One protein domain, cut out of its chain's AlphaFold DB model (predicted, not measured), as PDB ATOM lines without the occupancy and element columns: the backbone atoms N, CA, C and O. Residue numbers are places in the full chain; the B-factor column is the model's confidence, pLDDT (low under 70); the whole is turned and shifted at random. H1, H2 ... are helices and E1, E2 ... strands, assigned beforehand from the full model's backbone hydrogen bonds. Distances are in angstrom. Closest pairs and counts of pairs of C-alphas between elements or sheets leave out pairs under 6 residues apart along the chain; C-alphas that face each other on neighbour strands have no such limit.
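Overview. This is residues 619 to 795 of the 804 residues of a protein of Sphingomonadaceae bacterium PASS1 (UniProt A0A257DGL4). This is an elongated body in two parts: at one end the strand hairpin E1 and E2 meets the first residues of H2, which H1 crosses; at the other H4 has H7 alongside and H6 across it, and H5 packs on H6. H2 and H4 join the parts, and unnamed residues 770 to 795 run back from H7 toward the hairpin end. The printed part has 177 residues, with two antiparallel strands and then seven helices, H1 to H7, and is mostly helix. It is compact, with a radius of gyration of the C-alphas of 17.7 A and spans of 54 by 34 by 28 A.

Arrangement. Start at E1, residues 619 to 626, and its hairpin partner E2, residues 629 to 636; N 623 and O 632 are 2.8 A apart, within hydrogen-bond range. H1, residues 641 to 656, touches H2, residues 665 to 679, at a steep tilt of 58 degrees, opposite ways; the closest C-alphas are Tyr 650 and Val 675, 6.5 A. Leu 665 comes within 5.6 A of Val 631, C-alpha to C-alpha. H3, residues 683 to 686, is close to H2 but not clearly touching, closest C-alphas Gln 678 and Ser 686, 5.5 A. The hub H4, residues 694 to 708, touches H2 with residues 694 to 695 alone, closest C-alphas Asp 695 and Ser 677, 6.2 A. H6, residues 739 to 745, touches H4, about perpendicular at 81 degrees, closest C-alphas Ala 745 and Ala 705, 5.1 A, and also touches H5, residues 723 to 732, closest C-alphas Arg 739 and Ala 724, 4.8 A. H7, residues 759 to 769, touches H4 at a shallow tilt of 24 degrees, closest C-alphas Val 761 and Leu 696, 6.2 A. Every O i to N i+4 pair is within hydrogen-bond range in H1, H2, H4, H5, H6 and H7; H3 is too short for one.

Along the chain. Find C-alpha 619 at (14.429, -21.626, 43.489), where E1 begins; E2 is 23.3 A long. H4 runs 21.1 A from C-alpha 694 at (23.411, -30.476, 25.351), and H7 ends at C-alpha 769, (9.758, -46.903, 22.341).

Size, cuts and confidence. The C-alphas of Ser 627 and Gly 720 are the two farthest apart, 54.9 A. The printed part has no cut; the links H4 to H5 and H6 to H7 are long. Look for pLDDT under 70 at residues 684, 688 and 784 to 786.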
ATOM      1  N   PRO A 619      15.795 -21.881  43.942       96.06
ATOM      2  CA  PRO A 619      14.429 -21.626  43.489       96.06
ATOM      3  C   PRO A 619      13.468 -22.740  43.925       96.06
ATOM      4  O   PRO A 619      13.829 -23.911  43.868       96.06
ATOM      5  N   ARG A 620      12.258 -22.365  44.345       94.12
ATOM      6  CA  ARG A 620      11.206 -23.293  44.792       94.12
ATOM      7  C   ARG A 620      10.037 -23.372  43.817       94.12
ATOM      8  O   ARG A 620       9.569 -24.461  43.523       94.12
ATOM      9  N   SER A 621       9.555 -22.228  43.341       95.19
ATOM     10  CA  SER A 621       8.441 -22.133  42.392       95.19
ATOM     11  C   SER A 621       8.637 -20.909  41.510       95.19
ATOM     12  O   SER A 621       8.905 -19.829  42.048       95.19
ATOM     13  N   ALA A 622       8.565 -21.107  40.191       95.50
ATOM     14  CA  ALA A 622       8.866 -20.119  39.167       95.50
ATOM     15  C   ALA A 622       7.654 -19.882  38.269       95.50
ATOM     16  O   ALA A 622       7.010 -20.825  37.821       95.50
ATOM     17  N   VAL A 623       7.390 -18.615  37.975       94.75
ATOM     18  CA  VAL A 623       6.233 -18.150  37.206       94.75
ATOM     19  C   VAL A 623       6.647 -17.046  36.238       94.75
ATOM     20  O   VAL A 623       7.680 -16.397  36.419       94.75
ATOM     21  N   GLN A 624       5.845 -16.829  35.198       95.44
ATOM     22  CA  GLN A 624       5.983 -15.669  34.323       95.44
ATOM     23  C   GLN A 624       5.057 -14.565  34.844       95.44
ATOM     24  O   GLN A 624       3.843 -14.683  34.711       95.44
ATOM     25  N   SER A 625       5.626 -13.504  35.418       93.62
ATOM     26  CA  SER A 625       4.883 -12.275  35.719       93.62
ATOM     27  C   SER A 625       4.408 -11.655  34.411       93.62
ATOM     28  O   SER A 625       5.177 -11.622  33.454       93.62
ATOM     29  N   THR A 626       3.181 -11.137  34.371       87.00
ATOM     30  CA  THR A 626       2.632 -10.466  33.174       87.00
ATOM     31  C   THR A 626       2.829  -8.951  33.195       87.00
ATOM     32  O   THR A 626       2.910  -8.325  32.138       87.00
ATOM     33  N   SER A 627       2.930  -8.340  34.381       87.31
ATOM     34  CA  SER A 627       3.045  -6.887  34.536       87.31
ATOM     35  C   SER A 627       3.947  -6.506  35.723       87.31
ATOM     36  O   SER A 627       3.479  -6.442  36.863       87.31
ATOM     37  N   PRO A 628       5.247  -6.233  35.487       91.75
ATOM     38  CA  PRO A 628       5.940  -6.285  34.193       91.75
ATOM     39  C   PRO A 628       6.230  -7.726  33.737       91.75
ATOM     40  O   PRO A 628       6.363  -8.621  34.573       91.75
ATOM     41  N   ASP A 629       6.368  -7.930  32.423       94.94
ATOM     42  CA  ASP A 629       6.722  -9.227  31.831       94.94
ATOM     43  C   ASP A 629       8.142  -9.654  32.237       94.94
ATOM     44  O   ASP A 629       9.139  -9.098  31.762       94.94
ATOM     45  N   HIS A 630       8.242 -10.594  33.179       96.94
ATOM     46  CA  HIS A 630       9.516 -11.117  33.668       96.94
ATOM     47  C   HIS A 630       9.318 -12.431  34.437       96.94
ATOM     48  O   HIS A 630       8.326 -12.618  35.135       96.94
ATOM     49  N   VAL A 631      10.301 -13.328  34.413       96.62
ATOM     50  CA  VAL A 631      10.288 -14.498  35.298       96.62
ATOM     51  C   VAL A 631      10.432 -14.077  36.760       96.62
ATOM     52  O   VAL A 631      11.322 -13.295  37.109       96.62
ATOM     53  N   ALA A 632       9.578 -14.615  37.617       96.69
ATOM     54  CA  ALA A 632       9.667 -14.463  39.058       96.69
ATOM     55  C   ALA A 632       9.763 -15.835  39.718       96.69
ATOM     56  O   ALA A 632       9.217 -16.812  39.207       96.69
ATOM     57  N   PHE A 633      10.464 -15.931  40.845       96.56
ATOM     58  CA  PHE A 633      10.450 -17.159  41.632       96.56
ATOM     59  C   PHE A 633      10.655 -16.926  43.124       96.56
ATOM     60  O   PHE A 633      11.446 -16.084  43.559       96.56
ATOM     61  N   SER A 634       9.964 -17.756  43.903       95.62
ATOM     62  CA  SER A 634      10.215 -17.944  45.333       95.62
ATOM     63  C   SER A 634      11.391 -18.898  45.550       95.62
ATOM     64  O   SER A 634      11.816 -19.598  44.627       95.62
ATOM     65  N   THR A 635      11.929 -18.949  46.771       96.00
ATOM     66  CA  THR A 635      13.112 -19.765  47.081       96.00
ATOM     67  C   THR A 635      12.967 -20.609  48.346       96.00
ATOM     68  O   THR A 635      12.122 -20.366  49.207       96.00
ATOM     69  N   GLU A 636      13.842 -21.598  48.467       95.56
ATOM     70  CA  GLU A 636      14.025 -22.500  49.597       95.56
ATOM     71  C   GLU A 636      15.529 -22.616  49.936       95.56
ATOM     72  O   GLU A 636      16.379 -22.169  49.155       95.56
ATOM     73  N   PRO A 637      15.905 -23.119  51.124       97.00
ATOM     74  CA  PRO A 637      17.315 -23.242  51.469       97.00
ATOM     75  C   PRO A 637      17.943 -24.406  50.701       97.00
ATOM     76  O   PRO A 637      17.303 -25.435  50.492       97.00
ATOM     77  N   TRP A 638      19.214 -24.258  50.327       96.94
ATOM     78  CA  TRP A 638      20.009 -25.372  49.806       96.94
ATOM     79  C   TRP A 638      20.109 -26.498  50.836       96.94
ATOM     80  O   TRP A 638      20.163 -26.218  52.040       96.94
ATOM     81  N   ALA A 639      20.177 -27.757  50.394       95.81
ATOM     82  CA  ALA A 639      20.328 -28.866  51.334       95.81
ATOM     83  C   ALA A 639      21.701 -28.806  52.022       95.81
ATOM     84  O   ALA A 639      21.797 -28.993  53.237       95.81
ATOM     85  N   THR A 640      22.741 -28.459  51.258       96.75
ATOM     86  CA  THR A 640      24.129 -28.320  51.719       96.75
ATOM     87  C   THR A 640      24.806 -27.089  51.107       96.75
ATOM     88  O   THR A 640      24.335 -26.515  50.125       96.75
ATOM     89  N   VAL A 641      25.955 -26.690  51.661       96.50
ATOM     90  CA  VAL A 641      26.809 -25.655  51.052       96.50
ATOM     91  C   VAL A 641      27.420 -26.104  49.717       96.50
ATOM     92  O   VAL A 641      27.635 -25.275  48.833       96.50
ATOM     93  N   ASP A 642      27.657 -27.403  49.535       94.25
ATOM     94  CA  ASP A 642      28.270 -27.940  48.317       94.25
ATOM     95  C   ASP A 642      27.349 -27.787  47.105       94.25
ATOM     96  O   ASP A 642      27.807 -27.401  46.028       94.25
ATOM     97  N   GLU A 643      26.040 -27.995  47.281       94.06
ATOM     98  CA  GLU A 643      25.046 -27.722  46.234       94.06
ATOM     99  C   GLU A 643      25.080 -26.256  45.792       94.06
ATOM    100  O   GLU A 643      25.095 -25.970  44.595       94.06
ATOM    101  N   PHE A 644      25.174 -25.326  46.746       95.56
ATOM    102  CA  PHE A 644      25.316 -23.903  46.445       95.56
ATOM    103  C   PHE A 644      26.600 -23.606  45.653       95.56
ATOM    104  O   PHE A 644      26.561 -22.876  44.661       95.56
ATOM    105  N   ILE A 645      27.741 -24.178  46.050       94.81
ATOM    106  CA  ILE A 645      29.020 -23.980  45.346       94.81
ATOM    107  C   ILE A 645      28.934 -24.512  43.906       94.81
ATOM    108  O   ILE A 645      29.382 -23.844  42.969       94.81
ATOM    109  N   LEU A 646      28.322 -25.684  43.709       92.69
ATOM    110  CA  LEU A 646      28.071 -26.243  42.379       92.69
ATOM    111  C   LEU A 646      27.160 -25.331  41.552       92.69
ATOM    112  O   LEU A 646      27.485 -25.026  40.404       92.69
ATOM    113  N   MET A 647      26.073 -24.843  42.149       94.38
ATOM    114  CA  MET A 647      25.132 -23.920  41.519       94.38
ATOM    115  C   MET A 647      25.820 -22.639  41.032       94.38
ATOM    116  O   MET A 647      25.626 -22.218  39.889       94.38
ATOM    117  N   ARG A 648      26.672 -22.037  41.872       94.00
ATOM    118  CA  ARG A 648      27.463 -20.849  41.516       94.00
ATOM    119  C   ARG A 648      28.369 -21.110  40.321       94.00
ATOM    120  O   ARG A 648      28.368 -20.311  39.386       94.00
ATOM    121  N   ARG A 649      29.070 -22.246  40.316       92.19
ATOM    122  CA  ARG A 649      29.925 -22.649  39.193       92.19
ATOM    123  C   ARG A 649      29.122 -22.804  37.899       92.19
ATOM    124  O   ARG A 649      29.522 -22.271  36.870       92.19
ATOM    125  N   TYR A 650      27.972 -23.478  37.947       92.75
ATOM    126  CA  TYR A 650      27.124 -23.652  36.764       92.75
ATOM    127  C   TYR A 650      26.575 -22.327  36.237       92.75
ATOM    128  O   TYR A 650      26.523 -22.128  35.025       92.75
ATOM    129  N   TRP A 651      26.209 -21.394  37.118       93.88
ATOM    130  CA  TRP A 651      25.806 -20.053  36.693       93.88
ATOM    131  C   TRP A 651      26.962 -19.267  36.061       93.88
ATOM    132  O   TRP A 651      26.771 -18.575  35.060       93.88
ATOM    133  N   GLU A 652      28.171 -19.386  36.616       91.56
ATOM    134  CA  GLU A 652      29.366 -18.750  36.061       91.56
ATOM    135  C   GLU A 652      29.664 -19.233  34.636       91.56
ATOM    136  O   GLU A 652      29.851 -18.415  33.730       91.56
ATOM    137  N   GLU A 653      29.631 -20.546  34.417       90.19
ATOM    138  CA  GLU A 653      29.828 -21.167  33.103       90.19
ATOM    139  C   GLU A 653      28.694 -20.803  32.122       90.19
ATOM    140  O   GLU A 653      28.954 -20.419  30.977       90.19
ATOM    141  N   PHE A 654      27.433 -20.856  32.570       90.25
ATOM    142  CA  PHE A 654      26.267 -20.655  31.704       90.25
ATOM    143  C   PHE A 654      26.022 -19.193  31.314       90.25
ATOM    144  O   PHE A 654      25.721 -18.926  30.151       90.25
ATOM    145  N   ALA A 655      26.100 -18.263  32.272       86.31
ATOM    146  CA  ALA A 655      25.597 -16.895  32.112       86.31
ATOM    147  C   ALA A 655      26.666 -15.805  32.244       86.31
ATOM    148  O   ALA A 655      26.470 -14.691  31.756       86.31
ATOM    149  N   ILE A 656      27.787 -16.081  32.921       81.88
ATOM    150  CA  ILE A 656      28.836 -15.073  33.142       81.88
ATOM    151  C   ILE A 656      29.899 -15.152  32.051       81.88
ATOM    152  O   ILE A 656      30.253 -14.106  31.499       81.88
ATOM    153  N   GLN A 657      30.394 -16.355  31.746       83.62
ATOM    154  CA  GLN A 657      31.356 -16.588  30.664       83.62
ATOM    155  C   GLN A 657      30.700 -16.428  29.292       83.62
ATOM    156  O   GLN A 657      31.284 -15.818  28.400       83.62
ATOM    157  N   THR A 658      29.463 -16.911  29.155       84.69
ATOM    158  CA  THR A 658      28.626 -16.681  27.974       84.69
ATOM    159  C   THR A 658      27.461 -15.776  28.379       84.69
ATOM    160  O   THR A 658      26.485 -16.287  28.925       84.69
ATOM    161  N   PRO A 659      27.553 -14.447  28.171       88.88
ATOM    162  CA  PRO A 659      26.596 -13.486  28.713       88.88
ATOM    163  C   PRO A 659      25.133 -13.894  28.509       88.88
ATOM    164  O   PRO A 659      24.725 -14.289  27.413       88.88
ATOM    165  N   PHE A 660      24.338 -13.796  29.575       92.75
ATOM    166  CA  PHE A 660      22.918 -14.135  29.564       92.75
ATOM    167  C   PHE A 660      22.135 -13.346  30.608       92.75
ATOM    168  O   PHE A 660      22.667 -13.043  31.675       92.75
ATOM    169  N   CYS A 661      20.862 -13.082  30.314       94.44
ATOM    170  CA  CYS A 661      19.920 -12.486  31.251       94.44
ATOM    171  C   CYS A 661      18.732 -13.418  31.440       94.44
ATOM    172  O   CYS A 661      18.114 -13.840  30.465       94.44
ATOM    173  N   LEU A 662      18.399 -13.706  32.694       95.44
ATOM    174  CA  LEU A 662      17.220 -14.484  33.037       95.44
ATOM    175  C   LEU A 662      15.989 -13.563  33.043       95.44
ATOM    176  O   LEU A 662      15.832 -12.776  33.981       95.44
ATOM    177  N   LYS A 663      15.157 -13.623  31.988       95.62
ATOM    178  CA  LYS A 663      13.978 -12.744  31.822       95.62
ATOM    179  C   LYS A 663      12.661 -13.495  31.639       95.62
ATOM    180  O   LYS A 663      11.623 -12.935  31.959       95.62
ATOM    181  N   SER A 664      12.680 -14.744  31.184       95.94
ATOM    182  CA  SER A 664      11.467 -15.538  30.946       95.94
ATOM    183  C   SER A 664      11.516 -16.935  31.576       95.94
ATOM    184  O   SER A 664      12.588 -17.445  31.915       95.94
ATOM    185  N   LEU A 665      10.362 -17.596  31.699       94.56
ATOM    186  CA  LEU A 665      10.297 -19.016  32.069       94.56
ATOM    187  C   LEU A 665      11.039 -19.911  31.069       94.56
ATOM    188  O   LEU A 665      11.612 -20.924  31.461       94.56
ATOM    189  N   ALA A 666      11.085 -19.530  29.789       94.00
ATOM    190  CA  ALA A 666      11.879 -20.238  28.789       94.00
ATOM    191  C   ALA A 666      13.386 -20.117  29.078       94.00
ATOM    192  O   ALA A 666      14.111 -21.112  29.007       94.00
ATOM    193  N   ASP A 667      13.854 -18.929  29.472       94.56
ATOM    194  CA  ASP A 667      15.237 -18.712  29.911       94.56
ATOM    195  C   ASP A 667      15.567 -19.530  31.161       94.56
ATOM    196  O   ASP A 667      16.629 -20.157  31.236       94.56
ATOM    197  N   TYR A 668      14.634 -19.571  32.117       95.19
ATOM    198  CA  TYR A 668      14.756 -20.390  33.318       95.19
ATOM    199  C   TYR A 668      14.840 -21.876  32.971       95.19
ATOM    200  O   TYR A 668      15.763 -22.548  33.425       95.19
ATOM    201  N   ARG A 669      13.941 -22.382  32.113       93.50
ATOM    202  CA  ARG A 669      13.938 -23.779  31.651       93.50
ATOM    203  C   ARG A 669      15.255 -24.145  30.980       93.50
ATOM    204  O   ARG A 669      15.836 -25.169  31.319       93.50
ATOM    205  N   ARG A 670      15.772 -23.292  30.091       92.44
ATOM    206  CA  ARG A 670      17.083 -23.505  29.450       92.44
ATOM    207  C   ARG A 670      18.193 -23.665  30.482       92.44
ATOM    208  O   ARG A 670      19.026 -24.564  30.357       92.44
ATOM    209  N   PHE A 671      18.200 -22.815  31.504       93.62
ATOM    210  CA  PHE A 671      19.195 -22.903  32.563       93.62
ATOM    211  C   PHE A 671      19.004 -24.135  33.461       93.62
ATOM    212  O   PHE A 671      19.974 -24.833  33.756       93.62
ATOM    213  N   ALA A 672      17.769 -24.448  33.846       93.19
ATOM    214  CA  ALA A 672      17.432 -25.617  34.651       93.19
ATOM    215  C   ALA A 672      17.819 -26.931  33.947       93.19
ATOM    216  O   ALA A 672      18.456 -27.787  34.567       93.19
ATOM    217  N   THR A 673      17.552 -27.054  32.641       90.81
ATOM    218  CA  THR A 673      18.003 -28.186  31.815       90.81
ATOM    219  C   THR A 673      19.526 -28.300  31.819       90.81
ATOM    220  O   THR A 673      20.061 -29.397  32.001       90.81
ATOM    221  N   TYR A 674      20.250 -27.183  31.672       91.38
ATOM    222  CA  TYR A 674      21.715 -27.181  31.730       91.38
ATOM    223  C   TYR A 674      22.240 -27.668  33.090       91.38
ATOM    224  O   TYR A 674      23.110 -28.538  33.131       91.38
ATOM    225  N   VAL A 675      21.688 -27.169  34.201       91.38
ATOM    226  CA  VAL A 675      22.091 -27.556  35.567       91.38
ATOM    227  C   VAL A 675      21.824 -29.036  35.835       91.38
ATOM    228  O   VAL A 675      22.714 -29.747  36.309       91.38
ATOM    229  N   MET A 676      20.633 -29.523  35.487       89.12
ATOM    230  CA  MET A 676      20.281 -30.938  35.617       89.12
ATOM    231  C   MET A 676      21.232 -31.814  34.793       89.12
ATOM    232  O   MET A 676      21.734 -32.829  35.271       89.12
ATOM    233  N   SER A 677      21.568 -31.373  33.579       88.12
ATOM    234  CA  SER A 677      22.469 -32.105  32.690       88.12
ATOM    235  C   SER A 677      23.915 -32.140  33.173       88.12
ATOM    236  O   SER A 677      24.581 -33.171  33.057       88.12
ATOM    237  N   GLN A 678      24.399 -31.036  33.738       87.88
ATOM    238  CA  GLN A 678      25.744 -30.943  34.299       87.88
ATOM    239  C   GLN A 678      25.886 -31.712  35.615       87.88
ATOM    240  O   GLN A 678      26.921 -32.334  35.844       87.88
ATOM    241  N   SER A 679      24.874 -31.662  36.484       87.56
ATOM    242  CA  SER A 679      24.910 -32.318  37.799       87.56
ATOM    243  C   SER A 679      24.684 -33.830  37.723       87.56
ATOM    244  O   SER A 679      25.236 -34.563  38.538       87.56
ATOM    245  N   ALA A 680      23.960 -34.319  36.711       84.81
ATOM    246  CA  ALA A 680      23.734 -35.751  36.499       84.81
ATOM    247  C   ALA A 680      24.936 -36.522  35.930       84.81
ATOM    248  O   ALA A 680      24.905 -37.751  35.865       84.81
ATOM    249  N   LEU A 681      25.986 -35.831  35.477       80.38
ATOM    250  CA  LEU A 681      27.135 -36.446  34.816       80.38
ATOM    251  C   LEU A 681      28.431 -36.230  35.603       80.38
ATOM    252  O   LEU A 681      28.645 -35.204  36.242       80.38
ATOM    253  N   GLY A 682      29.359 -37.186  35.498       71.88
ATOM    254  CA  GLY A 682      30.708 -37.015  36.039       71.88
ATOM    255  C   GLY A 682      31.482 -35.899  35.320       71.88
ATOM    256  O   GLY A 682      31.261 -35.641  34.137       71.88
ATOM    257  N   LYS A 683      32.462 -35.279  35.996       70.69
ATOM    258  CA  LYS A 683      33.246 -34.137  35.465       70.69
ATOM    259  C   LYS A 683      33.842 -34.363  34.065       70.69
ATOM    260  O   LYS A 683      33.900 -33.437  33.263       70.69
ATOM    261  N   ALA A 684      34.318 -35.576  33.768       68.12
ATOM    262  CA  ALA A 684      34.898 -35.903  32.460       68.12
ATOM    263  C   ALA A 684      33.845 -35.906  31.341       68.12
ATOM    264  O   ALA A 684      34.122 -35.503  30.214       68.12
ATOM    265  N   ASP A 685      32.631 -36.336  31.675       71.44
ATOM    266  CA  ASP A 685      31.506 -36.400  30.759       71.44
ATOM    267  C   ASP A 685      30.882 -35.020  30.545       71.44
ATOM    268  O   ASP A 685      30.538 -34.677  29.416       71.44
ATOM    269  N   SER A 686      30.755 -34.215  31.598       74.62
ATOM    270  CA  SER A 686      30.041 -32.937  31.545       74.62
ATOM    271  C   SER A 686      30.853 -31.799  30.890       74.62
ATOM    272  O   SER A 686      30.273 -30.859  30.350       74.62
ATOM    273  N   ARG A 687      32.193 -31.926  30.826       71.44
ATOM    274  CA  ARG A 687      33.133 -30.910  30.297       71.44
ATOM    275  C   ARG A 687      32.806 -30.396  28.888       71.44
ATOM    276  O   ARG A 687      33.037 -29.227  28.607       71.44
ATOM    277  N   TYR A 688      32.323 -31.259  27.995       68.94
ATOM    278  CA  TYR A 688      32.036 -30.904  26.592       68.94
ATOM    279  C   TYR A 688      30.542 -30.745  26.306       68.94
ATOM    280  O   TYR A 688      30.122 -30.711  25.146       68.94
ATOM    281  N   MET A 689      29.721 -30.698  27.352       78.06
ATOM    282  CA  MET A 689      28.292 -30.526  27.194       78.06
ATOM    283  C   MET A 689      27.989 -29.114  26.707       78.06
ATOM    284  O   MET A 689      28.417 -28.122  27.295       78.06
ATOM    285  N   ARG A 690      27.245 -29.035  25.602       78.19
ATOM    286  CA  ARG A 690      26.815 -27.753  25.052       78.19
ATOM    287  C   ARG A 690      25.858 -27.065  26.012       78.19
ATOM    288  O   ARG A 690      25.047 -27.715  26.663       78.19
ATOM    289  N   ARG A 691      25.945 -25.737  26.018       79.38
ATOM    290  CA  ARG A 691      25.049 -24.854  26.758       79.38
ATOM    291  C   ARG A 691      23.582 -25.070  26.375       79.38
ATOM    292  O   ARG A 691      22.743 -25.201  27.254       79.38
ATOM    293  N   ASP A 692      23.303 -25.130  25.076       78.44
ATOM    294  CA  ASP A 692      21.956 -25.284  24.530       78.44
ATOM    295  C   ASP A 692      21.768 -26.680  23.921       78.44
ATOM    296  O   ASP A 692      22.589 -27.137  23.114       78.44
ATOM    297  N   GLY A 693      20.693 -27.364  24.331       80.19
ATOM    298  CA  GLY A 693      20.327 -28.707  23.861       80.19
ATOM    299  C   GLY A 693      21.422 -29.759  24.070       80.19
ATOM    300  O   GLY A 693      21.584 -30.665  23.249       80.19
ATOM    301  N   GLY A 694      22.275 -29.588  25.086       84.19
ATOM    302  CA  GLY A 694      23.411 -30.476  25.351       84.19
ATOM    303  C   GLY A 694      22.993 -31.905  25.710       84.19
ATOM    304  O   GLY A 694      23.671 -32.857  25.323       84.19
ATOM    305  N   ASP A 695      21.863 -32.043  26.391       87.69
ATOM    306  CA  ASP A 695      21.188 -33.292  26.738       87.69
ATOM    307  C   ASP A 695      20.729 -34.071  25.500       87.69
ATOM    308  O   ASP A 695      21.201 -35.189  25.280       87.69
ATOM    309  N   LEU A 696      19.917 -33.463  24.629       90.88
ATOM    310  CA  LEU A 696      19.414 -34.106  23.407       90.88
ATOM    311  C   LEU A 696      20.539 -34.400  22.408       90.88
ATOM    312  O   LEU A 696      20.557 -35.451  21.768       90.88
ATOM    313  N   ASN A 697      21.540 -33.518  22.308       88.94
ATOM    314  CA  ASN A 697      22.734 -33.773  21.495       88.94
ATOM    315  C   ASN A 697      23.487 -35.026  21.952       88.94
ATOM    316  O   ASN A 697      24.016 -35.773  21.123       88.94
ATOM    317  N   ARG A 698      23.555 -35.246  23.265       88.62
ATOM    318  CA  ARG A 698      24.215 -36.405  23.856       88.62
ATOM    319  C   ARG A 698      23.374 -37.667  23.706       88.62
ATOM    320  O   ARG A 698      23.927 -38.701  23.334       88.62
ATOM    321  N   LEU A 699      22.059 -37.554  23.893       91.62
ATOM    322  CA  LEU A 699      21.109 -38.626  23.612       91.62
ATOM    323  C   LEU A 699      21.226 -39.091  22.157       91.62
ATOM    324  O   LEU A 699      21.403 -40.279  21.914       91.62
ATOM    325  N   ARG A 700      21.261 -38.160  21.196       93.06
ATOM    326  CA  ARG A 700      21.479 -38.453  19.770       93.06
ATOM    327  C   ARG A 700      22.751 -39.258  19.519       93.06
ATOM    328  O   ARG A 700      22.721 -40.243  18.787       93.06
ATOM    329  N   GLN A 701      23.875 -38.846  20.112       90.38
ATOM    330  CA  GLN A 701      25.147 -39.564  19.968       90.38
ATOM    331  C   GLN A 701      25.065 -40.972  20.570       90.38
ATOM    332  O   GLN A 701      25.585 -41.918  19.984       90.38
ATOM    333  N   SER A 702      24.401 -41.105  21.720       91.56
ATOM    334  CA  SER A 702      24.230 -42.380  22.413       91.56
ATOM    335  C   SER A 702      23.308 -43.331  21.644       91.56
ATOM    336  O   SER A 702      23.697 -44.473  21.415       91.56
ATOM    337  N   LEU A 703      22.155 -42.856  21.157       93.00
ATOM    338  CA  LEU A 703      21.217 -43.613  20.317       93.00
ATOM    339  C   LEU A 703      21.848 -44.022  18.985       93.00
ATOM    340  O   LEU A 703      21.719 -45.171  18.574       93.00
ATOM    341  N   GLY A 704      22.593 -43.117  18.340       91.69
ATOM    342  CA  GLY A 704      23.343 -43.432  17.126       91.69
ATOM    343  C   GLY A 704      24.381 -44.534  17.357       91.69
ATOM    344  O   GLY A 704      24.448 -45.484  16.580       91.69
ATOM    345  N   ALA A 705      25.155 -44.459  18.444       92.19
ATOM    346  CA  ALA A 705      26.121 -45.501  18.793       92.19
ATOM    347  C   ALA A 705      25.427 -46.825  19.167       92.19
ATOM    348  O   ALA A 705      25.845 -47.883  18.704       92.19
ATOM    349  N   ALA A 706      24.354 -46.781  19.962       92.75
ATOM    350  CA  ALA A 706      23.587 -47.964  20.346       92.75
ATOM    351  C   ALA A 706      23.013 -48.686  19.122       92.75
ATOM    352  O   ALA A 706      23.210 -49.891  18.980       92.75
ATOM    353  N   TRP A 707      22.396 -47.946  18.197       93.12
ATOM    354  CA  TRP A 707      21.849 -48.510  16.967       93.12
ATOM    355  C   TRP A 707      22.937 -49.094  16.064       93.12
ATOM    356  O   TRP A 707      22.804 -50.227  15.614       93.12
ATOM    357  N   ARG A 708      24.051 -48.376  15.854       90.38
ATOM    358  CA  ARG A 708      25.175 -48.831  15.009       90.38
ATOM    359  C   ARG A 708      25.890 -50.075  15.539       90.38
ATOM    360  O   ARG A 708      26.459 -50.811  14.738       90.38
ATOM    361  N   HIS A 709      25.881 -50.292  16.854       90.06
ATOM    362  CA  HIS A 709      26.547 -51.422  17.516       90.06
ATOM    363  C   HIS A 709      25.568 -52.495  18.021       90.06
ATOM    364  O   HIS A 709      25.980 -53.390  18.760       90.06
ATOM    365  N   SER A 710      24.288 -52.403  17.641       91.50
ATOM    366  CA  SER A 710      23.198 -53.289  18.069       91.50
ATOM    367  C   SER A 710      23.142 -53.504  19.595       91.50
ATOM    368  O   SER A 710      23.255 -54.627  20.093       91.50
ATOM    369  N   LYS A 711      23.056 -52.405  20.355       93.94
ATOM    370  CA  LYS A 711      23.014 -52.370  21.830       93.94
ATOM    371  C   LYS A 711      21.734 -51.707  22.344       93.94
ATOM    372  O   LYS A 711      21.055 -51.007  21.600       93.94
ATOM    373  N   ALA A 712      21.458 -51.884  23.641       90.69
ATOM    374  CA  ALA A 712      20.354 -51.236  24.360       90.69
ATOM    375  C   ALA A 712      18.984 -51.439  23.683       90.69
ATOM    376  O   ALA A 712      18.188 -50.508  23.567       90.69
ATOM    377  N   GLY A 713      18.741 -52.649  23.171       88.25
ATOM    378  CA  GLY A 713      17.484 -52.990  22.511       88.25
ATOM    379  C   GLY A 713      17.318 -52.510  21.065       88.25
ATOM    380  O   GLY A 713      16.289 -52.796  20.456       88.25
ATOM    381  N   LEU A 714      18.308 -51.812  20.498       91.00
ATOM    382  CA  LEU A 714      18.331 -51.391  19.093       91.00
ATOM    383  C   LEU A 714      19.149 -52.371  18.245       91.00
ATOM    384  O   LEU A 714      20.167 -52.885  18.706       91.00
ATOM    385  N   VAL A 715      18.742 -52.598  16.991       87.12
ATOM    386  CA  VAL A 715      19.439 -53.494  16.052       87.12
ATOM    387  C   VAL A 715      19.731 -52.771  14.734       87.12
ATOM    388  O   VAL A 715      18.830 -52.252  14.071       87.12
ATOM    389  N   TRP A 716      21.006 -52.748  14.339       84.50
ATOM    390  CA  TRP A 716      21.448 -52.177  13.066       84.50
ATOM    391  C   TRP A 716      20.814 -52.921  11.878       84.50
ATOM    392  O   TRP A 716      20.780 -54.150  11.872       84.50
ATOM    393  N   GLN A 717      20.334 -52.188  10.863       78.31
ATOM    394  CA  GLN A 717      19.685 -52.732   9.651       78.31
ATOM    395  C   GLN A 717      18.411 -53.564   9.877       78.31
ATOM    396  O   GLN A 717      17.875 -54.144   8.927       78.31
ATOM    397  N   GLN A 718      17.859 -53.578  11.091       78.31
ATOM    398  CA  GLN A 718      16.531 -54.128  11.329       78.31
ATOM    399  C   GLN A 718      15.507 -53.391  10.452       78.31
ATOM    400  O   GLN A 718      15.510 -52.164  10.395       78.31
ATOM    401  N   GLN A 719      14.671 -54.146   9.732       72.12
ATOM    402  CA  GLN A 719      13.654 -53.621   8.804       72.12
ATOM    403  C   GLN A 719      14.202 -52.764   7.640       72.12
ATOM    404  O   GLN A 719      13.434 -52.070   6.983       72.12
ATOM    405  N   GLY A 720      15.509 -52.814   7.349       80.88
ATOM    406  CA  GLY A 720      16.103 -52.079   6.224       80.88
ATOM    407  C   GLY A 720      16.280 -50.572   6.449       80.88
ATOM    408  O   GLY A 720      16.604 -49.867   5.498       80.88
ATOM    409  N   ILE A 721      16.115 -50.085   7.685       88.44
ATOM    410  CA  ILE A 721      16.226 -48.659   8.026       88.44
ATOM    411  C   ILE A 721      17.633 -48.135   7.695       88.44
ATOM    412  O   ILE A 721      18.648 -48.617   8.211       88.44
ATOM    413  N   SER A 722      17.695 -47.117   6.841       90.56
ATOM    414  CA  SER A 722      18.916 -46.413   6.449       90.56
ATOM    415  C   SER A 722      19.347 -45.361   7.481       90.56
ATOM    416  O   SER A 722      18.578 -44.929   8.338       90.56
ATOM    417  N   ASN A 723      20.589 -44.869   7.375       89.25
ATOM    418  CA  ASN A 723      21.082 -43.773   8.227       89.25
ATOM    419  C   ASN A 723      20.226 -42.498   8.125       89.25
ATOM    420  O   ASN A 723      20.129 -41.745   9.093       89.25
ATOM    421  N   ALA A 724      19.663 -42.223   6.944       92.19
ATOM    422  CA  ALA A 724      18.822 -41.052   6.719       92.19
ATOM    423  C   ALA A 724      17.452 -41.224   7.385       92.19
ATOM    424  O   ALA A 724      16.993 -40.313   8.069       92.19
ATOM    425  N   GLU A 725      16.848 -42.405   7.250       91.75
ATOM    426  CA  GLU A 725      15.566 -42.728   7.883       91.75
ATOM    427  C   GLU A 725      15.686 -42.739   9.405       91.75
ATOM    428  O   GLU A 725      14.863 -42.132  10.080       91.75
ATOM    429  N   PHE A 726      16.758 -43.312   9.964       92.25
ATOM    430  CA  PHE A 726      16.982 -43.261  11.411       92.25
ATOM    431  C   PHE A 726      17.168 -41.827  11.924       92.25
ATOM    432  O   PHE A 726      16.637 -41.474  12.971       92.25
ATOM    433  N   ALA A 727      17.869 -40.964  11.179       92.75
ATOM    434  CA  ALA A 727      17.970 -39.547  11.533       92.75
ATOM    435  C   ALA A 727      16.605 -38.827  11.491       92.75
ATOM    436  O   ALA A 727      16.352 -37.968  12.339       92.75
ATOM    437  N   SER A 728      15.729 -39.187  10.544       93.94
ATOM    438  CA  SER A 728      14.350 -38.679  10.497       93.94
ATOM    439  C   SER A 728      13.564 -39.130  11.722       93.94
ATOM    440  O   SER A 728      13.022 -38.285  12.420       93.94
ATOM    441  N   ILE A 729      13.618 -40.422  12.061       93.25
ATOM    442  CA  ILE A 729      12.937 -40.995  13.233       93.25
ATOM    443  C   ILE A 729      13.350 -40.283  14.528       93.25
ATOM    444  O   ILE A 729      12.505 -39.924  15.346       93.25
ATOM    445  N   LEU A 730      14.652 -40.036  14.713       93.81
ATOM    446  CA  LEU A 730      15.133 -39.269  15.864       93.81
ATOM    447  C   LEU A 730      14.583 -37.836  15.861       93.81
ATOM    448  O   LEU A 730      14.175 -37.339  16.909       93.81
ATOM    449  N   SER A 731      14.540 -37.185  14.697       94.25
ATOM    450  CA  SER A 731      14.015 -35.820  14.565       94.25
ATOM    451  C   SER A 731      12.514 -35.753  14.854       94.25
ATOM    452  O   SER A 731      12.087 -34.848  15.569       94.25
ATOM    453  N   ASP A 732      11.744 -36.744  14.405       92.88
ATOM    454  CA  ASP A 732      10.308 -36.886  14.680       92.88
ATOM    455  C   ASP A 732      10.037 -37.136  16.174       92.88
ATOM    456  O   ASP A 732       9.034 -36.678  16.727       92.88
ATOM    457  N   ALA A 733      10.975 -37.786  16.871       92.00
ATOM    458  CA  ALA A 733      10.958 -37.936  18.326       92.00
ATOM    459  C   ALA A 733      11.414 -36.675  19.094       92.00
ATOM    460  O   ALA A 733      11.439 -36.687  20.323       92.00
ATOM    461  N   GLY A 734      11.751 -35.580  18.402       90.94
ATOM    462  CA  GLY A 734      12.192 -34.319  19.011       90.94
ATOM    463  C   GLY A 734      13.704 -34.201  19.223       90.94
ATOM    464  O   GLY A 734      14.152 -33.290  19.916       90.94
ATOM    465  N   ILE A 735      14.512 -35.088  18.630       93.00
ATOM    466  CA  ILE A 735      15.978 -35.080  18.718       93.00
ATOM    467  C   ILE A 735      16.555 -34.591  17.382       93.00
ATOM    468  O   ILE A 735      16.655 -35.381  16.443       93.00
ATOM    469  N   PRO A 736      17.011 -33.328  17.263       91.62
ATOM    470  CA  PRO A 736      17.497 -32.799  15.989       91.62
ATOM    471  C   PRO A 736      18.670 -33.623  15.443       91.62
ATOM    472  O   PRO A 736      19.773 -33.575  15.996       91.62
ATOM    473  N   ALA A 737      18.472 -34.367  14.353       91.94
ATOM    474  CA  ALA A 737      19.477 -35.274  13.803       91.94
ATOM    475  C   ALA A 737      19.603 -35.148  12.281       91.94
ATOM    476  O   ALA A 737      18.627 -34.991  11.554       91.94
ATOM    477  N   LYS A 738      20.838 -35.238  11.783       93.88
ATOM    478  CA  LYS A 738      21.154 -35.326  10.353       93.88
ATOM    479  C   LYS A 738      21.813 -36.667  10.063       93.88
ATOM    480  O   LYS A 738      22.480 -37.235  10.926       93.88
ATOM    481  N   ARG A 739      21.731 -37.133   8.814       92.12
ATOM    482  CA  ARG A 739      22.398 -38.366   8.351       92.12
ATOM    483  C   ARG A 739      23.869 -38.456   8.796       92.12
ATOM    484  O   ARG A 739      24.295 -39.485   9.312       92.12
ATOM    485  N   ALA A 740      24.620 -37.363   8.644       91.62
ATOM    486  CA  ALA A 740      26.032 -37.297   9.022       91.62
ATOM    487  C   ALA A 740      26.270 -37.516  10.530       91.62
ATOM    488  O   ALA A 740      27.312 -38.040  10.917       91.62
ATOM    489  N   ASP A 741      25.318 -37.148  11.394       89.88
ATOM    490  CA  ASP A 741      25.440 -37.365  12.840       89.88
ATOM    491  C   ASP A 741      25.436 -38.863  13.173       89.88
ATOM    492  O   ASP A 741      26.219 -39.311  14.010       89.88
ATOM    493  N   ILE A 742      24.606 -39.641  12.473       90.12
ATOM    494  CA  ILE A 742      24.478 -41.093  12.660       90.12
ATOM    495  C   ILE A 742      25.710 -41.826  12.127       90.12
ATOM    496  O   ILE A 742      26.250 -42.715  12.786       90.12
ATOM    497  N   GLU A 743      26.214 -41.403  10.967       88.06
ATOM    498  CA  GLU A 743      27.459 -41.927  10.393       88.06
ATOM    499  C   GLU A 743      28.660 -41.661  11.313       88.06
ATOM    500  O   GLU A 743      29.491 -42.545  11.534       88.06
ATOM    501  N   ASN A 744      28.729 -40.471  11.914       87.31
ATOM    502  CA  ASN A 744      29.785 -40.123  12.863       87.31
ATOM    503  C   ASN A 744      29.661 -40.875  14.196       87.31
ATOM    504  O   ASN A 744      30.686 -41.221  14.791       87.31
ATOM    505  N   ALA A 745      28.439 -41.162  14.657       84.06
ATOM    506  CA  ALA A 745      28.202 -41.905  15.896       84.06
ATOM    507  C   ALA A 745      28.767 -43.338  15.846       84.06
ATOM    508  O   ALA A 745      29.204 -43.854  16.873       84.06
ATOM    509  N   ALA A 746      28.874 -43.941  14.654       78.00
ATOM    510  CA  ALA A 746      29.473 -45.266  14.459       78.00
ATOM    511  C   ALA A 746      30.938 -45.363  14.924       78.00
ATOM    512  O   ALA A 746      31.416 -46.448  15.251       78.00
ATOM    513  N   ARG A 747      31.661 -44.234  14.964       84.12
ATOM    514  CA  ARG A 747      33.100 -44.189  15.283       84.12
ATOM    515  C   ARG A 747      33.414 -44.434  16.758       84.12
ATOM    516  O   ARG A 747      34.577 -44.639  17.094       84.12
ATOM    517  N   LYS A 748      32.416 -44.369  17.644       83.88
ATOM    518  CA  LYS A 748      32.588 -44.582  19.087       83.88
ATOM    519  C   LYS A 748      31.722 -45.757  19.555       83.88
ATOM    520  O   LYS A 748      30.607 -45.903  19.059       83.88
ATOM    521  N   PRO A 749      32.203 -46.589  20.496       88.94
ATOM    522  CA  PRO A 749      31.379 -47.634  21.091       88.94
ATOM    523  C   PRO A 749      30.263 -47.023  21.948       88.94
ATOM    524  O   PRO A 749      30.415 -45.932  22.505       88.94
ATOM    525  N   PHE A 750      29.149 -47.746  22.080       90.44
ATOM    526  CA  PHE A 750      28.082 -47.371  23.004       90.44
ATOM    527  C   PHE A 750      28.579 -47.440  24.454       90.44
ATOM    528  O   PHE A 750      29.098 -48.465  24.895       90.44
ATOM    529  N   ALA A 751      28.399 -46.345  25.191       88.00
ATOM    530  CA  ALA A 751      28.677 -46.261  26.617       88.00
ATOM    531  C   ALA A 751      27.348 -46.071  27.371       88.00
ATOM    532  O   ALA A 751      26.708 -45.031  27.180       88.00
ATOM    533  N   PRO A 752      26.929 -47.037  28.209       88.50
ATOM    534  CA  PRO A 752      25.648 -46.971  28.901       88.50
ATOM    535  C   PRO A 752      25.646 -45.906  30.003       88.50
ATOM    536  O   PRO A 752      26.695 -45.560  30.554       88.50
ATOM    537  N   LYS A 753      24.448 -45.429  30.359       88.31
ATOM    538  CA  LYS A 753      24.171 -44.496  31.465       88.31
ATOM    539  C   LYS A 753      24.917 -43.169  31.359       88.31
ATOM    540  O   LYS A 753      25.536 -42.690  32.311       88.31
ATOM    541  N   LYS A 754      24.897 -42.587  30.161       85.62
ATOM    542  CA  LYS A 754      25.613 -41.347  29.828       85.62
ATOM    543  C   LYS A 754      24.695 -40.199  29.426       85.62
ATOM    544  O   LYS A 754      25.223 -39.139  29.114       85.62
ATOM    545  N   CYS A 755      23.378 -40.366  29.411       87.62
ATOM    546  CA  CYS A 755      22.438 -39.309  29.047       87.62
ATOM    547  C   CYS A 755      21.840 -38.666  30.305       87.62
ATOM    548  O   CYS A 755      21.425 -39.393  31.206       87.62
ATOM    549  N   PRO A 756      21.794 -37.328  30.394       87.44
ATOM    550  CA  PRO A 756      21.076 -36.635  31.455       87.44
ATOM    551  C   PRO A 756      19.618 -37.093  31.606       87.44
ATOM    552  O   PRO A 756      18.958 -37.289  30.589       87.44
ATOM    553  N   PRO A 757      19.095 -37.203  32.837       88.69
ATOM    554  CA  PRO A 757      17.697 -37.534  33.104       88.69
ATOM    555  C   PRO A 757      16.786 -36.298  32.955       88.69
ATOM    556  O   PRO A 757      16.067 -35.950  33.886       88.69
ATOM    557  N   THR A 758      16.846 -35.587  31.824       88.88
ATOM    558  CA  THR A 758      16.003 -34.398  31.591       88.88
ATOM    559  C   THR A 758      14.617 -34.792  31.064       88.88
ATOM    560  O   THR A 758      14.501 -35.819  30.387       88.88
ATOM    561  N   PRO A 759      13.561 -33.991  31.316       88.12
ATOM    562  CA  PRO A 759      12.220 -34.274  30.792       88.12
ATOM    563  C   PRO A 759      12.194 -34.460  29.270       88.12
ATOM    564  O   PRO A 759      11.585 -35.406  28.784       88.12
ATOM    565  N   ASP A 760      12.929 -33.624  28.531       88.56
ATOM    566  CA  ASP A 760      12.998 -33.692  27.067       88.56
ATOM    567  C   ASP A 760      13.664 -35.004  26.591       88.56
ATOM    568  O   ASP A 760      13.268 -35.579  25.577       88.56
ATOM    569  N   VAL A 761      14.651 -35.525  27.337       90.25
ATOM    570  CA  VAL A 761      15.280 -36.830  27.060       90.25
ATOM    571  C   VAL A 761      14.307 -37.983  27.311       90.25
ATOM    572  O   VAL A 761      14.247 -38.902  26.492       90.25
ATOM    573  N   PHE A 762      13.548 -37.945  28.411       90.94
ATOM    574  CA  PHE A 762      12.531 -38.961  28.700       90.94
ATOM    575  C   PHE A 762      11.421 -38.960  27.650       90.94
ATOM    576  O   PHE A 762      11.129 -40.015  27.093       90.94
ATOM    577  N   GLU A 763      10.878 -37.790  27.307       92.12
ATOM    578  CA  GLU A 763       9.833 -37.657  26.285       92.12
ATOM    579  C   GLU A 763      10.304 -38.204  24.927       92.12
ATOM    580  O   GLU A 763       9.576 -38.935  24.249       92.12
ATOM    581  N   ALA A 764      11.542 -37.890  24.534       93.12
ATOM    582  CA  ALA A 764      12.110 -38.385  23.287       93.12
ATOM    583  C   ALA A 764      12.289 -39.911  23.292       93.12
ATOM    584  O   ALA A 764      11.946 -40.581  22.315       93.12
ATOM    585  N   LEU A 765      12.790 -40.483  24.391       93.12
ATOM    586  CA  LEU A 765      12.929 -41.933  24.539       93.12
ATOM    587  C   LEU A 765      11.565 -42.641  24.542       93.12
ATOM    588  O   LEU A 765      11.412 -43.640  23.841       93.12
ATOM    589  N   GLU A 766      10.561 -42.107  25.240       92.81
ATOM    590  CA  GLU A 766       9.194 -42.648  25.237       92.81
ATOM    591  C   GLU A 766       8.589 -42.654  23.830       92.81
ATOM    592  O   GLU A 766       8.033 -43.668  23.399       92.81
ATOM    593  N   LYS A 767       8.742 -41.569  23.059       93.62
ATOM    594  CA  LYS A 767       8.309 -41.540  21.650       93.62
ATOM    595  C   LYS A 767       9.003 -42.623  20.826       93.62
ATOM    596  O   LYS A 767       8.338 -43.301  20.043       93.62
ATOM    597  N   LEU A 768      10.303 -42.835  21.039       92.62
ATOM    598  CA  LEU A 768      11.070 -43.863  20.333       92.62
ATOM    599  C   LEU A 768      10.656 -45.288  20.710       92.62
ATOM    600  O   LEU A 768      10.654 -46.145  19.828       92.62
ATOM    601  N   THR A 769      10.243 -45.559  21.954       91.38
ATOM    602  CA  THR A 769       9.758 -46.903  22.341       91.38
ATOM    603  C   THR A 769       8.523 -47.345  21.552       91.38
ATOM    604  O   THR A 769       8.334 -48.538  21.328       91.38
ATOM    605  N   ARG A 770       7.712 -46.404  21.045       88.75
ATOM    606  CA  ARG A 770       6.560 -46.726  20.182       88.75
ATOM    607  C   ARG A 770       6.984 -47.347  18.851       88.75
ATOM    608  O   ARG A 770       6.254 -48.166  18.304       88.75
ATOM    609  N   GLN A 771       8.149 -46.954  18.337       85.56
ATOM    610  CA  GLN A 771       8.699 -47.452  17.076       85.56
ATOM    611  C   GLN A 771       9.715 -48.582  17.280       85.56
ATOM    612  O   GLN A 771       9.817 -49.478  16.445       85.56
ATOM    613  N   PHE A 772      10.422 -48.574  18.411       90.06
ATOM    614  CA  PHE A 772      11.364 -49.609  18.828       90.06
ATOM    615  C   PHE A 772      10.950 -50.177  20.195       90.06
ATOM    616  O   PHE A 772      11.519 -49.783  21.213       90.06
ATOM    617  N   PRO A 773       9.989 -51.122  20.251       88.38
ATOM    618  CA  PRO A 773       9.468 -51.650  21.518       88.38
ATOM    619  C   PRO A 773      10.512 -52.347  22.397       88.38
ATOM    620  O   PRO A 773      10.324 -52.468  23.601       88.38
ATOM    621  N   SER A 774      11.614 -52.814  21.804       90.75
ATOM    622  CA  SER A 774      12.727 -53.440  22.517       90.75
ATOM    623  C   SER A 774      13.711 -52.444  23.140       90.75
ATOM    624  O   SER A 774      14.619 -52.889  23.831       90.75
ATOM    625  N   LEU A 775      13.574 -51.133  22.893       92.12
ATOM    626  CA  LEU A 775      14.500 -50.096  23.361       92.12
ATOM    627  C   LEU A 775      14.609 -50.073  24.896       92.12
ATOM    628  O   LEU A 775      13.641 -49.806  25.605       92.12
ATOM    629  N   GLU A 776      15.824 -50.263  25.408       92.62
ATOM    630  CA  GLU A 776      16.112 -50.254  26.845       92.62
ATOM    631  C   GLU A 776      16.417 -48.824  27.324       92.62
ATOM    632  O   GLU A 776      17.572 -48.392  27.318       92.62
ATOM    633  N   MET A 777      15.402 -48.064  27.751       90.94
ATOM    634  CA  MET A 777      15.570 -46.658  28.180       90.94
ATOM    635  C   MET A 777      16.621 -46.486  29.294       90.94
ATOM    636  O   MET A 777      17.484 -45.606  29.213       90.94
ATOM    637  N   ASP A 778      16.619 -47.375  30.290       88.81
ATOM    638  CA  ASP A 778      17.547 -47.348  31.431       88.81
ATOM    639  C   ASP A 778      19.021 -47.516  31.036       88.81
ATOM    640  O   ASP A 778      19.926 -47.115  31.776       88.81
ATOM    641  N   ALA A 779      19.292 -48.087  29.858       90.19
ATOM    642  CA  ALA A 779      20.650 -48.210  29.346       90.19
ATOM    643  C   ALA A 779      21.239 -46.848  28.945       90.19
ATOM    644  O   ALA A 779      22.464 -46.713  28.883       90.19
ATOM    645  N   PHE A 780      20.408 -45.829  28.701       89.62
ATOM    646  CA  PHE A 780      20.846 -44.492  28.291       89.62
ATOM    647  C   PHE A 780      20.995 -43.535  29.474       89.62
ATOM    648  O   PHE A 780      21.974 -42.784  29.516       89.62
ATOM    649  N   ILE A 781      20.064 -43.566  30.428       89.31
ATOM    650  CA  ILE A 781      19.932 -42.556  31.488       89.31
ATOM    651  C   ILE A 781      21.021 -42.689  32.563       89.31
ATOM    652  O   ILE A 781      21.322 -43.774  33.061       89.31
ATOM    653  N   ALA A 782      21.647 -41.568  32.918       85.56
ATOM    654  CA  ALA A 782      22.660 -41.486  33.963       85.56
ATOM    655  C   ALA A 782      22.052 -41.674  35.365       85.56
ATOM    656  O   ALA A 782      20.911 -41.297  35.627       85.56
ATOM    657  N   ASN A 783      22.831 -42.230  36.296       74.75
ATOM    658  CA  ASN A 783      22.381 -42.417  37.676       74.75
ATOM    659  C   ASN A 783      22.188 -41.051  38.367       74.75
ATOM    660  O   ASN A 783      23.145 -40.295  38.510       74.75
ATOM    661  N   ALA A 784      20.986 -40.776  38.878       63.81
ATOM    662  CA  ALA A 784      20.577 -39.472  39.414       63.81
ATOM    663  C   ALA A 784      21.163 -39.076  40.797       63.81
ATOM    664  O   ALA A 784      20.609 -38.219  41.484       63.81
ATOM    665  N   LYS A 785      22.267 -39.682  41.259       63.84
ATOM    666  CA  LYS A 785      22.830 -39.342  42.582       63.84
ATOM    667  C   LYS A 785      23.468 -37.947  42.553       63.84
ATOM    668  O   LYS A 785      24.466 -37.756  41.868       63.84
ATOM    669  N   GLY A 786      22.925 -37.015  43.341       67.25
ATOM    670  CA  GLY A 786      23.446 -35.645  43.472       67.25
ATOM    671  C   GLY A 786      22.999 -34.679  42.368       67.25
ATOM    672  O   GLY A 786      23.651 -33.657  42.161       67.25
ATOM    673  N   VAL A 787      21.919 -35.000  41.647       81.69
ATOM    674  CA  VAL A 787      21.330 -34.108  40.636       81.69
ATOM    675  C   VAL A 787      20.705 -32.897  41.318       81.69
ATOM    676  O   VAL A 787      19.865 -33.040  42.204       81.69
ATOM    677  N   ILE A 788      21.082 -31.702  40.864       87.94
ATOM    678  CA  ILE A 788      20.404 -30.467  41.251       87.94
ATOM    679  C   ILE A 788      19.187 -30.324  40.342       87.94
ATOM    680  O   ILE A 788      19.309 -29.979  39.164       87.94
ATOM    681  N   ASP A 789      18.012 -30.607  40.893       87.38
ATOM    682  CA  ASP A 789      16.751 -30.443  40.185       87.38
ATOM    683  C   ASP A 789      16.207 -29.019  40.360       87.38
ATOM    684  O   ASP A 789      15.730 -28.636  41.430       87.38
ATOM    685  N   LEU A 790      16.309 -28.237  39.285       92.19
ATOM    686  CA  LEU A 790      15.630 -26.951  39.126       92.19
ATOM    687  C   LEU A 790      14.396 -27.054  38.221       92.19
ATOM    688  O   LEU A 790      13.627 -26.100  38.145       92.19
ATOM    689  N   MET A 791      14.200 -28.178  37.526       89.19
ATOM    690  CA  MET A 791      13.093 -28.349  36.583       89.19
ATOM    691  C   MET A 791      11.757 -28.467  37.314       89.19
ATOM    692  O   MET A 791      10.763 -27.909  36.846       89.19
ATOM    693  N   SER A 792      11.739 -29.113  38.485       88.25
ATOM    694  CA  SER A 792      10.543 -29.188  39.339       88.25
ATOM    695  C   SER A 792       9.987 -27.815  39.731       88.25
ATOM    696  O   SER A 792       8.774 -27.678  39.870       88.25
ATOM    697  N   THR A 793      10.829 -26.780  39.796       88.56
ATOM    698  CA  THR A 793      10.438 -25.390  40.096       88.56
ATOM    699  C   THR A 793       9.375 -24.835  39.139       88.56
ATOM    700  O   THR A 793       8.560 -24.014  39.550       88.56
ATOM    701  N   ILE A 794       9.370 -25.256  37.868       87.25
ATOM    702  CA  ILE A 794       8.462 -24.713  36.837       87.25
ATOM    703  C   ILE A 794       7.009 -25.141  37.088       87.25
ATOM    704  O   ILE A 794       6.087 -24.395  36.782       87.25
ATOM    705  N   ASN A 795       6.808 -26.329  37.668       79.75
ATOM    706  CA  ASN A 795       5.482 -26.893  37.940       79.75
ATOM    707  C   ASN A 795       5.125 -26.868  39.436       79.75
ATOM    708  O   ASN A 795       4.071 -27.363  39.834       79.75
TER     709      ASN A 795